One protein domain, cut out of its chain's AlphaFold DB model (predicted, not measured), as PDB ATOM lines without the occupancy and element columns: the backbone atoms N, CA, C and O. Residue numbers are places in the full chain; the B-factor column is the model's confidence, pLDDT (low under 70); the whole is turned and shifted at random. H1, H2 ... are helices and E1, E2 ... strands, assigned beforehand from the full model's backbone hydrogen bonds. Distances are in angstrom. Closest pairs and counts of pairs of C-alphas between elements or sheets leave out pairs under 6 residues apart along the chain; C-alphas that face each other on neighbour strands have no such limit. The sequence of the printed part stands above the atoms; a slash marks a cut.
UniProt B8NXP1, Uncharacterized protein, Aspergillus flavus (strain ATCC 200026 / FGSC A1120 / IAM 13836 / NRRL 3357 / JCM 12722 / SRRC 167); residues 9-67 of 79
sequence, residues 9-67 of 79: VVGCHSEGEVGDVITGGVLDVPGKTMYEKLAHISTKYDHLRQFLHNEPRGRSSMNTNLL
ATOM      1  N   VAL A   9     -26.866  33.372  40.640       97.00
ATOM      2  CA  VAL A   9     -27.316  31.995  40.860       97.00
ATOM      3  C   VAL A   9     -28.575  31.749  40.038       97.00
ATOM      4  O   VAL A   9     -29.503  32.555  40.069       97.00
ATOM      5  N   VAL A  10     -28.594  30.646  39.294       98.00
ATOM      6  CA  VAL A  10     -29.775  30.141  38.592       98.00
ATOM      7  C   VAL A  10     -30.412  29.074  39.468       98.00
ATOM      8  O   VAL A  10     -29.770  28.074  39.779       98.00
ATOM      9  N   GLY A  11     -31.661  29.299  39.869       96.31
ATOM     10  CA  GLY A  11     -32.413  28.319  40.643       96.31
ATOM     11  C   GLY A  11     -32.879  27.165  39.763       96.31
ATOM     12  O   GLY A  11     -33.474  27.405  38.709       96.31
ATOM     13  N   CYS A  12     -32.634  25.924  40.178       95.88
ATOM     14  CA  CYS A  12     -33.182  24.754  39.492       95.88
ATOM     15  C   CYS A  12     -33.349  23.555  40.421       95.88
ATOM     16  O   CYS A  12     -32.765  23.474  41.502       95.88
ATOM     17  N   HIS A  13     -34.163  22.601  39.974       96.69
ATOM     18  CA  HIS A  13     -34.360  21.343  40.670       96.69
ATOM     19  C   HIS A  13     -34.449  20.184  39.680       96.69
ATOM     20  O   HIS A  13     -34.881  20.359  38.540       96.69
ATOM     21  N   SER A  14     -34.112  18.992  40.155       96.00
ATOM     22  CA  SER A  14     -34.390  17.731  39.475       96.00
ATOM     23  C   SER A  14     -35.201  16.864  40.422       96.00
ATOM     24  O   SER A  14     -34.764  16.593  41.532       96.00
ATOM     25  N   GLU A  15     -36.417  16.486  40.022       96.81
ATOM     26  CA  GLU A  15     -37.272  15.585  40.821       96.81
ATOM     27  C   GLU A  15     -37.521  16.058  42.273       96.81
ATOM     28  O   GLU A  15     -37.657  15.266  43.200       96.81
ATOM     29  N   GLY A  16     -37.589  17.376  42.482       94.19
ATOM     30  CA  GLY A  16     -37.787  17.992  43.800       94.19
ATOM     31  C   GLY A  16     -36.500  18.210  44.602       94.19
ATOM     32  O   GLY A  16     -36.535  18.905  45.617       94.19
ATOM     33  N   GLU A  17     -35.362  17.698  44.136       94.94
ATOM     34  CA  GLU A  17     -34.049  17.972  44.711       94.94
ATOM     35  C   GLU A  17     -33.486  19.278  44.144       94.94
ATOM     36  O   GLU A  17     -33.431  19.473  42.931       94.94
ATOM     37  N   VAL A  18     -33.131  20.214  45.025       96.00
ATOM     38  CA  VAL A  18     -32.674  21.548  44.621       96.00
ATOM     39  C   VAL A  18     -31.188  21.529  44.335       96.00
ATOM     40  O   VAL A  18     -30.405  21.230  45.234       96.00
ATOM     41  N   GLY A  19     -30.832  21.935  43.116       94.88
ATOM     42  CA  GLY A  19     -29.463  21.967  42.625       94.88
ATOM     43  C   GLY A  19     -29.112  23.284  41.959       94.88
ATOM     44  O   GLY A  19     -28.735  23.304  40.791       94.88
ATOM     45  N   ASP A  20     -29.241  24.380  42.698       96.69
ATOM     46  CA  ASP A  20     -28.990  25.731  42.197       96.69
ATOM     47  C   ASP A  20     -27.579  25.874  41.610       96.69
ATOM     48  O   ASP A  20     -26.623  25.272  42.095       96.69
ATOM     49  N   VAL A  21     -27.421  26.688  40.566       97.81
ATOM     50  CA  VAL A  21     -26.168  26.800  39.807       97.81
ATOM     51  C   VAL A  21     -25.588  28.206  39.922       97.81
ATOM     52  O   VAL A  21     -26.196  29.178  39.475       97.81
ATOM     53  N   ILE A  22     -24.377  28.331  40.466       97.12
ATOM     54  CA  ILE A  22     -23.621  29.588  40.465       97.12
ATOM     55  C   ILE A  22     -23.059  29.807  39.062       97.12
ATOM     56  O   ILE A  22     -22.212  29.045  38.594       97.12
ATOM     57  N   THR A  23     -23.515  30.872  38.410       97.38
ATOM     58  CA  THR A  23     -23.132  31.249  37.042       97.38
ATOM     59  C   THR A  23     -22.224  32.477  36.991       97.38
ATOM     60  O   THR A  23     -21.616  32.744  35.957       97.38
ATOM     61  N   GLY A  24     -22.086  33.217  38.097       96.19
ATOM     62  CA  GLY A  24     -21.241  34.408  38.149       96.19
ATOM     63  C   GLY A  24     -20.869  34.846  39.563       96.19
ATOM     64  O   GLY A  24     -21.530  34.492  40.540       96.19
ATOM     65  N   GLY A  25     -19.807  35.649  39.665       93.88
ATOM     66  CA  GLY A  25     -19.301  36.191  40.933       93.88
ATOM     67  C   GLY A  25     -18.248  35.328  41.639       93.88
ATOM     68  O   GLY A  25     -17.745  35.726  42.688       93.88
ATOM     69  N   VAL A  26     -17.882  34.181  41.059       93.69
ATOM     70  CA  VAL A  26     -16.781  33.325  41.525       93.69
ATOM     71  C   VAL A  26     -15.733  33.237  40.418       93.69
ATOM     72  O   VAL A  26     -16.068  32.989  39.262       93.69
ATOM     73  N   LEU A  27     -14.473  33.496  40.767       91.62
ATOM     74  CA  LEU A  27     -13.336  33.358  39.855       91.62
ATOM     75  C   LEU A  27     -12.913  31.890  39.737       91.62
ATOM     76  O   LEU A  27     -13.275  31.065  40.576       91.62
ATOM     77  N   ASP A  28     -12.117  31.573  38.714       94.06
ATOM     78  CA  ASP A  28     -11.573  30.223  38.585       94.06
ATOM     79  C   ASP A  28     -10.701  29.843  39.795       94.06
ATOM     80  O   ASP A  28     -10.055  30.681  40.429       94.06
ATOM     81  N   VAL A  29     -10.687  28.550  40.099       93.38
ATOM     82  CA  VAL A  29      -9.983  27.965  41.234       93.38
ATOM     83  C   VAL A  29      -8.694  27.296  40.753       93.38
ATOM     84  O   VAL A  29      -8.715  26.593  39.739       93.38
ATOM     85  N   PRO A  30      -7.569  27.438  41.476       94.00
ATOM     86  CA  PRO A  30      -6.332  26.748  41.133       94.00
ATOM     87  C   PRO A  30      -6.501  25.223  41.102       94.00
ATOM     88  O   PRO A  30      -6.951  24.620  42.075       94.00
ATOM     89  N   GLY A  31      -6.083  24.598  40.002       93.50
ATOM     90  CA  GLY A  31      -6.058  23.144  39.851       93.50
ATOM     91  C   GLY A  31      -6.023  22.723  38.383       93.50
ATOM     92  O   GLY A  31      -6.706  23.308  37.544       93.50
ATOM     93  N   LYS A  32      -5.223  21.703  38.069       93.81
ATOM     94  CA  LYS A  32      -5.125  21.085  36.736       93.81
ATOM     95  C   LYS A  32      -6.216  20.045  36.494       93.81
ATOM     96  O   LYS A  32      -6.433  19.639  35.359       93.81
ATOM     97  N   THR A  33      -6.890  19.601  37.553       95.50
ATOM     98  CA  THR A  33      -8.010  18.658  37.503       95.50
ATOM     99  C   THR A  33      -9.179  19.193  38.327       95.50
ATOM    100  O   THR A  33      -8.983  19.989  39.246       95.50
ATOM    101  N   MET A  34     -10.404  18.739  38.042       95.62
ATOM    102  CA  MET A  34     -11.568  19.112  38.861       95.62
ATOM    103  C   MET A  34     -11.413  18.649  40.312       95.62
ATOM    104  O   MET A  34     -11.874  19.333  41.219       95.62
ATOM    105  N   TYR A  35     -10.712  17.534  40.541       96.00
ATOM    106  CA  TYR A  35     -10.406  17.051  41.886       96.00
ATOM    107  C   TYR A  35      -9.492  18.016  42.653       96.00
ATOM    108  O   TYR A  35      -9.773  18.348  43.802       96.00
ATOM    109  N   GLU A  36      -8.434  18.531  42.017       96.38
ATOM    110  CA  GLU A  36      -7.569  19.545  42.634       96.38
ATOM    111  C   GLU A  36      -8.342  20.829  42.955       96.38
ATOM    112  O   GLU A  36      -8.184  21.382  44.045       96.38
ATOM    113  N   LYS A  37      -9.227  21.265  42.047       96.00
ATOM    114  CA  LYS A  37     -10.102  22.423  42.284       96.00
ATOM    115  C   LYS A  37     -11.058  22.172  43.458       96.00
ATOM    116  O   LYS A  37     -11.189  23.032  44.324       96.00
ATOM    117  N   LEU A  38     -11.663  20.984  43.545       95.56
ATOM    118  CA  LEU A  38     -12.513  20.577  44.671       95.56
ATOM    119  C   LEU A  38     -11.742  20.614  45.998       95.56
ATOM    120  O   LEU A  38     -12.211  21.218  46.961       95.56
ATOM    121  N   ALA A  39     -10.544  20.025  46.039       96.31
ATOM    122  CA  ALA A  39      -9.690  20.031  47.224       96.31
ATOM    123  C   ALA A  39      -9.286  21.456  47.638       96.31
ATOM    124  O   ALA A  39      -9.236  21.773  48.826       96.31
ATOM    125  N   HIS A  40      -9.026  22.344  46.673       95.81
ATOM    126  CA  HIS A  40      -8.746  23.750  46.956       95.81
ATOM    127  C   HIS A  40      -9.964  24.461  47.556       95.81
ATOM    128  O   HIS A  40      -9.822  25.183  48.543       95.81
ATOM    129  N   ILE A  41     -11.163  24.238  47.002       95.00
ATOM    130  CA  ILE A  41     -12.403  24.831  47.521       95.00
ATOM    131  C   ILE A  41     -12.647  24.393  48.963       95.00
ATOM    132  O   ILE A  41     -12.843  25.240  49.832       95.00
ATOM    133  N   SER A  42     -12.577  23.087  49.227       93.88
ATOM    134  CA  SER A  42     -12.889  22.529  50.544       93.88
ATOM    135  C   SER A  42     -11.891  22.937  51.630       93.88
ATOM    136  O   SER A  42     -12.283  23.114  52.779       93.88
ATOM    137  N   THR A  43     -10.612  23.119  51.283       95.25
ATOM    138  CA  THR A  43      -9.557  23.418  52.268       95.25
ATOM    139  C   THR A  43      -9.230  24.903  52.408       95.25
ATOM    140  O   THR A  43      -8.757  25.316  53.464       95.25
ATOM    141  N   LYS A  44      -9.451  25.716  51.366       94.25
ATOM    142  CA  LYS A  44      -9.002  27.123  51.322       94.25
ATOM    143  C   LYS A  44     -10.107  28.131  51.005       94.25
ATOM    144  O   LYS A  44      -9.907  29.321  51.229       94.25
ATOM    145  N   TYR A  45     -11.260  27.690  50.499       92.69
ATOM    146  CA  TYR A  45     -12.334  28.560  49.993       92.69
ATOM    147  C   TYR A  45     -13.726  28.185  50.547       92.69
ATOM    148  O   TYR A  45     -14.753  28.448  49.922       92.69
ATOM    149  N   ASP A  46     -13.786  27.644  51.769       94.06
ATOM    150  CA  ASP A  46     -15.039  27.185  52.399       94.06
ATOM    151  C   ASP A  46     -16.062  28.312  52.660       94.06
ATOM    152  O   ASP A  46     -17.263  28.069  52.790       94.06
ATOM    153  N   HIS A  47     -15.617  29.571  52.676       93.56
ATOM    154  CA  HIS A  47     -16.489  30.731  52.875       93.56
ATOM    155  C   HIS A  47     -17.616  30.819  51.832       93.56
ATOM    156  O   HIS A  47     -18.691  31.324  52.151       93.56
ATOM    157  N   LEU A  48     -17.403  30.326  50.604       93.25
ATOM    158  CA  LEU A  48     -18.435  30.299  49.565       93.25
ATOM    159  C   LEU A  48     -19.575  29.349  49.951       93.25
ATOM    160  O   LEU A  48     -20.746  29.728  49.893       93.25
ATOM    161  N   ARG A  49     -19.227  28.141  50.413       93.62
ATOM    162  CA  ARG A  49     -20.193  27.151  50.902       93.62
ATOM    163  C   ARG A  49     -20.957  27.708  52.097       93.62
ATOM    164  O   ARG A  49     -22.184  27.691  52.078       93.62
ATOM    165  N   GLN A  50     -20.252  28.267  53.084       94.50
ATOM    166  CA  GLN A  50     -20.873  28.879  54.265       94.50
ATOM    167  C   GLN A  50     -21.799  30.049  53.908       94.50
ATOM    168  O   GLN A  50     -22.832  30.234  54.544       94.50
ATOM    169  N   PHE A  51     -21.452  30.847  52.894       93.94
ATOM    170  CA  PHE A  51     -22.257  31.995  52.483       93.94
ATOM    171  C   PHE A  51     -23.590  31.595  51.838       93.94
ATOM    172  O   PHE A  51     -24.571  32.319  52.018       93.94
ATOM    173  N   LEU A  52     -23.620  30.487  51.094       93.94
ATOM    174  CA  LEU A  52     -24.802  30.038  50.353       93.94
ATOM    175  C   LEU A  52     -25.634  28.991  51.092       93.94
ATOM    176  O   LEU A  52     -26.848  29.020  50.967       93.94
ATOM    177  N   HIS A  53     -25.016  28.089  51.859       94.56
ATOM    178  CA  HIS A  53     -25.728  26.959  52.473       94.56
ATOM    179  C   HIS A  53     -26.284  27.270  53.865       94.56
ATOM    180  O   HIS A  53     -27.216  26.605  54.305       94.56
ATOM    181  N   ASN A  54     -25.746  28.280  54.551       95.56
ATOM    182  CA  ASN A  54     -26.266  28.687  55.852       95.56
ATOM    183  C   ASN A  54     -27.414  29.692  55.701       95.56
ATOM    184  O   ASN A  54     -27.469  30.487  54.752       95.56
ATOM    185  N   GLU A  55     -28.307  29.699  56.685       96.25
ATOM    186  CA  GLU A  55     -29.336  30.727  56.813       96.25
ATOM    187  C   GLU A  55     -28.707  32.136  56.869       96.25
ATOM    188  O   GLU A  55     -27.589  32.308  57.372       96.25
ATOM    189  N   PRO A  56     -29.376  33.172  56.324       94.62
ATOM    190  CA  PRO A  56     -30.742  33.192  55.775       94.62
ATOM    191  C   PRO A  56     -30.840  32.837  54.279       94.62
ATOM    192  O   PRO A  56     -31.905  32.968  53.685       94.62
ATOM    193  N   ARG A  57     -29.721  32.484  53.635       94.31
ATOM    194  CA  ARG A  57     -29.654  32.268  52.179       94.31
ATOM    195  C   ARG A  57     -29.889  30.813  51.792       94.31
ATOM    196  O   ARG A  57     -30.525  30.561  50.776       94.31
ATOM    197  N   GLY A  58     -29.381  29.891  52.601       93.56
ATOM    198  CA  GLY A  58     -29.502  28.458  52.379       93.56
ATOM    199  C   GLY A  58     -30.440  27.767  53.355       93.56
ATOM    200  O   GLY A  58     -31.058  28.384  54.222       93.56
ATOM    201  N   ARG A  59     -30.517  26.450  53.187       94.25
ATOM    202  CA  ARG A  59     -31.252  25.501  54.025       94.25
ATOM    203  C   ARG A  59     -30.533  24.155  53.989       94.25
ATOM    204  O   ARG A  59     -29.745  23.907  53.079       94.25
ATOM    205  N   SER A  60     -30.835  23.272  54.938       91.12
ATOM    206  CA  SER A  60     -30.206  21.945  55.016       91.12
ATOM    207  C   SER A  60     -30.460  21.074  53.778       91.12
ATOM    208  O   SER A  60     -29.571  20.346  53.351       91.12
ATOM    209  N   SER A  61     -31.653  21.163  53.183       89.50
ATOM    210  CA  SER A  61     -32.062  20.433  51.976       89.50
ATOM    211  C   SER A  61     -31.794  21.234  50.696       89.50
ATOM    212  O   SER A  61     -32.712  21.624  49.965       89.50
ATOM    213  N   MET A  62     -30.522  21.541  50.448       92.56
ATOM    214  CA  MET A  62     -30.079  22.244  49.245       92.56
ATOM    215  C   MET A  62     -28.653  21.839  48.886       92.56
ATOM    216  O   MET A  62     -27.793  21.762  49.765       92.56
ATOM    217  N   ASN A  63     -28.396  21.647  47.595       94.12
ATOM    218  CA  ASN A  63     -27.047  21.639  47.053       94.12
ATOM    219  C   ASN A  63     -26.834  22.870  46.157       94.12
ATOM    220  O   ASN A  63     -27.781  23.542  45.740       94.12
ATOM    221  N   THR A  64     -25.573  23.195  45.888       95.69
ATOM    222  CA  THR A  64     -25.231  24.239  44.924       95.69
ATOM    223  C   THR A  64     -24.098  23.777  44.024       95.69
ATOM    224  O   THR A  64     -23.040  23.355  44.490       95.69
ATOM    225  N   ASN A  65     -24.309  23.930  42.724       96.50
ATOM    226  CA  ASN A  65     -23.382  23.593  41.663       96.50
ATOM    227  C   ASN A  65     -22.560  24.828  41.279       96.50
ATOM    228  O   ASN A  65     -23.108  25.863  40.902       96.50
ATOM    229  N   LEU A  66     -21.232  24.733  41.359       96.38
ATOM    230  CA  LEU A  66     -20.327  25.805  40.945       96.38
ATOM    231  C   LEU A  66     -19.830  25.559  39.516       96.38
ATOM    232  O   LEU A  66     -19.114  24.586  39.276       96.38
ATOM    233  N   LEU A  67     -20.160  26.458  38.585       96.06
ATOM    234  CA  LEU A  67     -19.581  26.420  37.243       96.06
ATOM    235  C   LEU A  67     -18.128  26.899  37.269       96.06
ATOM    236  O   LEU A  67     -17.821  27.972  37.784       96.06
TER     237      LEU A  67
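This is residues 9 to 67 of the 79 residues of an uncharacterized protein of Aspergillus flavus (strain ATCC 200026 / FGSC A1120 / IAM 13836 / NRRL 3357 / JCM 12722 / SRRC 167) (UniProt B8NXP1). The model is a small open frame: at one end E1 and E2 lie side by side as a narrow two-stranded ribbon, H1 is toward the other end of the longest axis, and H2 bridges the space between, with its residues 48 to 53 near E2. Residues 9 to 14 fold back beside E1 and add two short antiparallel pairings to the ribbon. The printed part has 59 residues, with two named helices and two named strands in the order E1, H1, H2, E2; the sheet is E1 then E2, parallel, and the class is mixed, helices and strands. The whole is only just compact, close to loose, with a radius of gyration of the C-alphas of 12.1 A, and elongated, spanning 33 by 22 by 18 A.

Start at Val 9: residues 9 to 10 pair with residues 21 to 22 of E1, residues 17 to 24, antiparallel, and residues 13 to 14 pair with its residues 17 to 18, also antiparallel. On E1, look next for E2, residues 63 to 66, its parallel neighbour, with 27 degrees between their directions. C-alphas 21 and 65 face each other at 4.6 A, and N 65 and O 20, at 2.7 A, and N 22 and O 65, at 2.8 A, are within hydrogen-bond range. Between these strands along the chain come H1, residues 34 to 44, and H2, residues 47 to 53; together they form a strand-helix-strand unit, two parallel neighbour strands with helices between them in the chain. H1 and H2 are near each other, with their closest C-alphas 8.4 A apart. H2 and E2 have 2 pairs of C-alphas within 8 A, the closest being those of His 53 and Asn 63 at 7.7 A. H2 is apart from E1, and H1 is apart from E2. In H1 and H2 every O i to N i+4 pair is within hydrogen-bond range.

Find C-alpha 17 at (-34.049, 17.972, 44.711); from there E1 runs 21.8 A to C-alpha 24. Find C-alpha 34 at (-11.568, 19.112, 38.861), where H1 begins; it reaches C-alpha 44 after 15.0 A. H2 runs 10.0 A from His 47 to His 53. E2 runs 10.0 A from Asn 63 and ends at C-alpha 66, at (-20.327, 25.805, 40.945).

Look at Lys 32 and Pro 56 for the two C-alphas farthest apart, at 34.1 A. The C-alphas of Val 9 and Leu 67, the first and last printed, are 10.2 A apart. The printed part has no cut. The link from H1 to H2 is tight, those from E1 to H1 and from H2 to E2 are short, and no link is long. The mean pLDDT of the printed part is 94.9, and no printed residue is under 70.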